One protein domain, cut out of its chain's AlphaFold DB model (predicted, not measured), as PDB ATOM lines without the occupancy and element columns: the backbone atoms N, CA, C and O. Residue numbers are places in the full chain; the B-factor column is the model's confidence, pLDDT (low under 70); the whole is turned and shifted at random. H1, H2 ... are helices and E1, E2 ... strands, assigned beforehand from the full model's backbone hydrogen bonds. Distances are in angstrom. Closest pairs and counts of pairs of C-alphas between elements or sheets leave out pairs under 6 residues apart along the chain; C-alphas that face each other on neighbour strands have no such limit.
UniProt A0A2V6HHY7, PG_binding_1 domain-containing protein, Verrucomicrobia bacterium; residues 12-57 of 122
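What this domain is: This is residues 12 to 57 of the 122 residues of the protein "PG_binding_1 domain-containing protein" of Verrucomicrobia bacterium (UniProt A0A2V6HHY7). A small twisted sheet of three strands has the short helix H1 grazing it at one end, and an unnamed stretch, residues 39 to 57, that loops away and folds back so that residues 55 to 56 pair antiparallel with residues 35 to 36 of E3. The 46 printed residues run H1, E1, E2, E3; the antiparallel order E1, E2, E3 is a meander, each strand the antiparallel neighbour of the one before. The class is mixed, helices and strands, with only 20 residues in named elements; the whole is compact, radius of gyration of the C-alphas 9.8 A, and flat, spanning 26 by 24 by 13 A.

Where its parts are: H1, residues 12 to 17, begins at C-alpha 12 (-33.911, 25.304, -3.262) and is 9.0 A long. E1 is residues 21 to 24, 9.8 A; E2 residues 27 to 32, 16.1 A; E3 residues 35 to 38, 10.1 A, ending at C-alpha 38 (-31.858, 38.110, 5.265).

How they stand to each other: H1 only just is on the sheet, with 5 pairs of C-alphas within 10 A, and only grazes it with residues 14 to 17; the closest C-alphas of H1 and E1, Lys 15 and Ile 21, are 7.8 A apart. In H1 every O i to N i+4 pair is within hydrogen-bond range. Hairpin E1 and E2 has N 22 and O 29 at 2.9 A; hairpin E2 and E3 has N 30 and O 37 at 2.9 A.

The domain as a whole: The C-alphas farthest apart, Ser 33 and Asn 45, are 26.5 A apart. The printed part has no cut, its three links between named elements are tight, and no printed residue is under 70 in pLDDT.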
ATOM      1  N   ASP A  12     -33.593  26.691  -3.607       95.94
ATOM      2  CA  ASP A  12     -33.911  25.304  -3.262       95.94
ATOM      3  C   ASP A  12     -33.302  24.907  -1.924       95.94
ATOM      4  O   ASP A  12     -33.968  24.255  -1.114       95.94
ATOM      5  N   TRP A  13     -32.074  25.346  -1.652       96.19
ATOM      6  CA  TRP A  13     -31.450  25.157  -0.352       96.19
ATOM      7  C   TRP A  13     -32.256  25.848   0.748       96.19
ATOM      8  O   TRP A  13     -32.606  25.201   1.736       96.19
ATOM      9  N   TRP A  14     -32.629  27.121   0.576       95.56
ATOM     10  CA  TRP A  14     -33.371  27.853   1.609       95.56
ATOM     11  C   TRP A  14     -34.701  27.175   1.953       95.56
ATOM     12  O   TRP A  14     -35.012  27.005   3.132       95.56
ATOM     13  N   LYS A  15     -35.450  26.710   0.946       94.88
ATOM     14  CA  LYS A  15     -36.736  26.021   1.154       94.88
ATOM     15  C   LYS A  15     -36.612  24.644   1.801       94.88
ATOM     16  O   LYS A  15     -37.596  24.150   2.345       94.88
ATOM     17  N   GLN A  16     -35.438  24.018   1.744       96.62
ATOM     18  CA  GLN A  16     -35.163  22.770   2.460       96.62
ATOM     19  C   GLN A  16     -34.837  23.004   3.941       96.62
ATOM     20  O   GLN A  16     -35.024  22.093   4.744       96.62
ATOM     21  N   HIS A  17     -34.363  24.200   4.306       95.19
ATOM     22  CA  HIS A  17     -33.877  24.502   5.657       95.19
ATOM     23  C   HIS A  17     -34.872  25.314   6.487       95.19
ATOM     24  O   HIS A  17     -34.939  25.129   7.701       95.19
ATOM     25  N   TYR A  18     -35.674  26.172   5.853       95.19
ATOM     26  CA  TYR A  18     -36.614  27.048   6.548       95.19
ATOM     27  C   TYR A  18     -38.014  26.956   5.955       95.19
ATOM     28  O   TYR A  18     -38.216  26.988   4.744       95.19
ATOM     29  N   VAL A  19     -38.998  26.870   6.850       93.12
ATOM     30  CA  VAL A  19     -40.414  26.728   6.481       93.12
ATOM     31  C   VAL A  19     -41.024  28.071   6.089       93.12
ATOM     32  O   VAL A  19     -41.857  28.140   5.187       93.12
ATOM     33  N   ILE A  20     -40.626  29.140   6.777       96.12
ATOM     34  CA  ILE A  20     -41.208  30.468   6.611       96.12
ATOM     35  C   ILE A  20     -40.162  31.370   5.973       96.12
ATOM     36  O   ILE A  20     -39.165  31.722   6.605       96.12
ATOM     37  N   ILE A  21     -40.421  31.742   4.722       96.69
ATOM     38  CA  ILE A  21     -39.613  32.675   3.944       96.69
ATOM     39  C   ILE A  21     -40.564  33.666   3.274       96.69
ATOM     40  O   ILE A  21     -41.549  33.260   2.657       96.69
ATOM     41  N   VAL A  22     -40.291  34.961   3.408       97.31
ATOM     42  CA  VAL A  22     -41.173  36.046   2.952       97.31
ATOM     43  C   VAL A  22     -40.393  37.087   2.158       97.31
ATOM     44  O   VAL A  22     -39.240  37.363   2.471       97.31
ATOM     45  N   LEU A  23     -41.014  37.680   1.137       96.88
ATOM     46  CA  LEU A  23     -40.444  38.795   0.376       96.88
ATOM     47  C   LEU A  23     -40.938  40.122   0.957       96.88
ATOM     48  O   LEU A  23     -42.141  40.379   0.955       96.88
ATOM     49  N   VAL A  24     -40.018  40.973   1.413       96.06
ATOM     50  CA  VAL A  24     -40.328  42.264   2.047       96.06
ATOM     51  C   VAL A  24     -39.336  43.329   1.581       96.06
ATOM     52  O   VAL A  24     -38.133  43.092   1.563       96.06
ATOM     53  N   GLY A  25     -39.823  44.502   1.160       85.62
ATOM     54  CA  GLY A  25     -38.986  45.668   0.812       85.62
ATOM     55  C   GLY A  25     -37.994  45.492  -0.356       85.62
ATOM     56  O   GLY A  25     -37.271  46.430  -0.687       85.62
ATOM     57  N   GLY A  26     -37.961  44.320  -0.998       91.88
ATOM     58  CA  GLY A  26     -36.996  43.967  -2.046       91.88
ATOM     59  C   GLY A  26     -35.964  42.909  -1.644       91.88
ATOM     60  O   GLY A  26     -35.051  42.662  -2.430       91.88
ATOM     61  N   GLY A  27     -36.113  42.288  -0.470       95.25
ATOM     62  CA  GLY A  27     -35.284  41.186   0.017       95.25
ATOM     63  C   GLY A  27     -36.123  40.027   0.555       95.25
ATOM     64  O   GLY A  27     -37.218  40.235   1.083       95.25
ATOM     65  N   TYR A  28     -35.623  38.799   0.422       97.06
ATOM     66  CA  TYR A  28     -36.233  37.638   1.069       97.06
ATOM     67  C   TYR A  28     -35.726  37.496   2.503       97.06
ATOM     68  O   TYR A  28     -34.540  37.640   2.770       97.06
ATOM     69  N   TYR A  29     -36.616  37.171   3.431       96.94
ATOM     70  CA  TYR A  29     -36.286  36.942   4.831       96.94
ATOM     71  C   TYR A  29     -36.769  35.568   5.254       96.94
ATOM     72  O   TYR A  29     -37.907  35.212   4.956       96.94
ATOM     73  N   TYR A  30     -35.940  34.817   5.972       96.62
ATOM     74  CA  TYR A  30     -36.357  33.584   6.631       96.62
ATOM     75  C   TYR A  30     -36.590  33.832   8.120       96.62
ATOM     76  O   TYR A  30     -35.928  34.673   8.732       96.62
ATOM     77  N   HIS A  31     -37.555  33.117   8.690       96.50
ATOM     78  CA  HIS A  31     -37.823  33.162  10.122       96.50
ATOM     79  C   HIS A  31     -37.085  32.032  10.833       96.50
ATOM     80  O   HIS A  31     -37.276  30.861  10.494       96.50
ATOM     81  N   ASP A  32     -36.323  32.373  11.866       94.75
ATOM     82  CA  ASP A  32     -35.739  31.409  12.790       94.75
ATOM     83  C   ASP A  32     -35.771  31.945  14.222       94.75
ATOM     84  O   ASP A  32     -35.455  33.106  14.469       94.75
ATOM     85  N   SER A  33     -36.177  31.101  15.171       93.25
ATOM     86  CA  SER A  33     -36.083  31.383  16.612       93.25
ATOM     87  C   SER A  33     -36.608  32.766  17.068       93.25
ATOM     88  O   SER A  33     -36.070  33.355  18.003       93.25
ATOM     89  N   GLY A  34     -37.663  33.291  16.427       95.62
ATOM     90  CA  GLY A  34     -38.270  34.592  16.759       95.62
ATOM     91  C   GLY A  34     -37.635  35.799  16.059       95.62
ATOM     92  O   GLY A  34     -37.930  36.940  16.409       95.62
ATOM     93  N   TYR A  35     -36.774  35.570  15.072       97.38
ATOM     94  CA  TYR A  35     -36.099  36.611  14.310       97.38
ATOM     95  C   TYR A  35     -36.279  36.394  12.809       97.38
ATOM     96  O   TYR A  35     -36.305  35.270  12.309       97.38
ATOM     97  N   TRP A  36     -36.360  37.502  12.083       97.56
ATOM     98  CA  TRP A  36     -36.212  37.541  10.638       97.56
ATOM     99  C   TRP A  36     -34.757  37.780  10.268       97.56
ATOM    100  O   TRP A  36     -34.132  38.718  10.766       97.56
ATOM    101  N   TYR A  37     -34.246  36.973   9.347       95.69
ATOM    102  CA  TYR A  37     -32.885  37.064   8.830       95.69
ATOM    103  C   TYR A  37     -32.907  37.217   7.305       95.69
ATOM    104  O   TYR A  37     -33.704  36.544   6.650       95.69
ATOM    105  N   PRO A  38     -32.031  38.046   6.715       95.69
ATOM    106  CA  PRO A  38     -31.858  38.110   5.265       95.69
ATOM    107  C   PRO A  38     -31.498  36.745   4.653       95.69
ATOM    108  O   PRO A  38     -30.496  36.129   5.025       95.69
ATOM    109  N   ALA A  39     -32.281  36.290   3.676       95.50
ATOM    110  CA  ALA A  39     -32.054  35.070   2.904       95.50
ATOM    111  C   ALA A  39     -31.192  35.384   1.669       95.50
ATOM    112  O   ALA A  39     -31.662  35.422   0.527       95.50
ATOM    113  N   TRP A  40     -29.910  35.681   1.893       94.06
ATOM    114  CA  TRP A  40     -28.987  36.043   0.817       94.06
ATOM    115  C   TRP A  40     -28.896  34.946  -0.256       94.06
ATOM    116  O   TRP A  40     -28.681  33.771   0.047       94.06
ATOM    117  N   GLY A  41     -29.001  35.343  -1.527       94.50
ATOM    118  CA  GLY A  41     -28.922  34.435  -2.673       94.50
ATOM    119  C   GLY A  41     -30.216  33.691  -3.014       94.50
ATOM    120  O   GLY A  41     -30.226  32.989  -4.024       94.50
ATOM    121  N   TYR A  42     -31.295  33.861  -2.234       94.94
ATOM    122  CA  TYR A  42     -32.580  33.204  -2.502       94.94
ATOM    123  C   TYR A  42     -33.088  33.496  -3.920       94.94
ATOM    124  O   TYR A  42     -33.467  32.584  -4.647       94.94
ATOM    125  N   ASP A  43     -33.047  34.765  -4.326       94.31
ATOM    126  CA  ASP A  43     -33.312  35.218  -5.690       94.31
ATOM    127  C   ASP A  43     -32.476  36.476  -5.956       94.31
ATOM    128  O   ASP A  43     -32.590  37.467  -5.231       94.31
ATOM    129  N   SER A  44     -31.649  36.455  -7.003       91.81
ATOM    130  CA  SER A  44     -30.760  37.570  -7.351       91.81
ATOM    131  C   SER A  44     -31.496  38.863  -7.714       91.81
ATOM    132  O   SER A  44     -30.896  39.934  -7.680       91.81
ATOM    133  N   ASN A  45     -32.782  38.786  -8.070       95.38
ATOM    134  CA  ASN A  45     -33.604  39.965  -8.352       95.38
ATOM    135  C   ASN A  45     -34.054  40.693  -7.073       95.38
ATOM    136  O   ASN A  45     -34.493  41.841  -7.145       95.38
ATOM    137  N   TYR A  46     -33.936  40.041  -5.912       93.38
ATOM    138  CA  TYR A  46     -34.438  40.516  -4.625       93.38
ATOM    139  C   TYR A  46     -33.348  40.432  -3.545       93.38
ATOM    140  O   TYR A  46     -33.491  39.753  -2.529       93.38
ATOM    141  N   GLU A  47     -32.234  41.134  -3.775       90.12
ATOM    142  CA  GLU A  47     -31.111  41.236  -2.826       90.12
ATOM    143  C   GLU A  47     -30.981  42.631  -2.197       90.12
ATOM    144  O   GLU A  47     -29.896  43.048  -1.785       90.12
ATOM    145  N   ARG A  48     -32.082  43.386  -2.129       92.62
ATOM    146  CA  ARG A  48     -32.075  44.709  -1.506       92.62
ATOM    147  C   ARG A  48     -32.397  44.591  -0.018       92.62
ATOM    148  O   ARG A  48     -33.549  44.387   0.351       92.62
ATOM    149  N   TYR A  49     -31.385  44.811   0.816       92.38
ATOM    150  CA  TYR A  49     -31.508  44.849   2.273       92.38
ATOM    151  C   TYR A  49     -30.950  46.168   2.812       92.38
ATOM    152  O   TYR A  49     -29.775  46.473   2.615       92.38
ATOM    153  N   ASP A  50     -31.776  46.946   3.515       92.31
ATOM    154  CA  ASP A  50     -31.320  48.177   4.186       92.31
ATOM    155  C   ASP A  50     -30.539  47.873   5.482       92.31
ATOM    156  O   ASP A  50     -29.760  48.700   5.967       92.31
ATOM    157  N   TYR A  51     -30.745  46.669   6.026       92.88
ATOM    158  CA  TYR A  51     -30.064  46.110   7.185       92.88
ATOM    159  C   TYR A  51     -29.817  44.614   6.974       92.88
ATOM    160  O   TYR A  51     -30.713  43.890   6.544       92.88
ATOM    161  N   ASP A  52     -28.600  44.169   7.280       90.31
ATOM    162  CA  ASP A  52     -28.095  42.814   7.039       90.31
ATOM    163  C   ASP A  52     -28.121  41.906   8.285       90.31
ATOM    164  O   ASP A  52     -27.740  40.738   8.214       90.31
ATOM    165  N   GLY A  53     -28.580  42.429   9.425       92.56
ATOM    166  CA  GLY A  53     -28.700  41.688  10.679       92.56
ATOM    167  C   GLY A  53     -30.119  41.189  10.983       92.56
ATOM    168  O   GLY A  53     -31.061  41.461  10.236       92.56
ATOM    169  N   PRO A  54     -30.278  40.463  12.103       95.50
ATOM    170  CA  PRO A  54     -31.566  39.935  12.534       95.50
ATOM    171  C   PRO A  54     -32.533  41.027  12.996       95.50
ATOM    172  O   PRO A  54     -32.132  42.006  13.626       95.50
ATOM    173  N   ILE A  55     -33.821  40.809  12.747       97.62
ATOM    174  CA  ILE A  55     -34.922  41.660  13.208       97.62
ATOM    175  C   ILE A  55     -35.833  40.801  14.081       97.62
ATOM    176  O   ILE A  55     -36.475  39.881  13.573       97.62
ATOM    177  N   TYR A  56     -35.883  41.072  15.384       98.19
ATOM    178  CA  TYR A  56     -36.785  40.375  16.301       98.19
ATOM    179  C   TYR A  56     -38.233  40.578  15.864       98.19
ATOM    180  O   TYR A  56     -38.604  41.683  15.479       98.19
ATOM    181  N   THR A  57     -39.057  39.537  15.932       97.75
ATOM    182  CA  THR A  57     -40.488  39.625  15.633       97.75
ATOM    183  C   THR A  57     -41.345  39.133  16.791       97.75
ATOM    184  O   THR A  57     -40.900  38.423  17.686       97.75
TER     185      THR A  57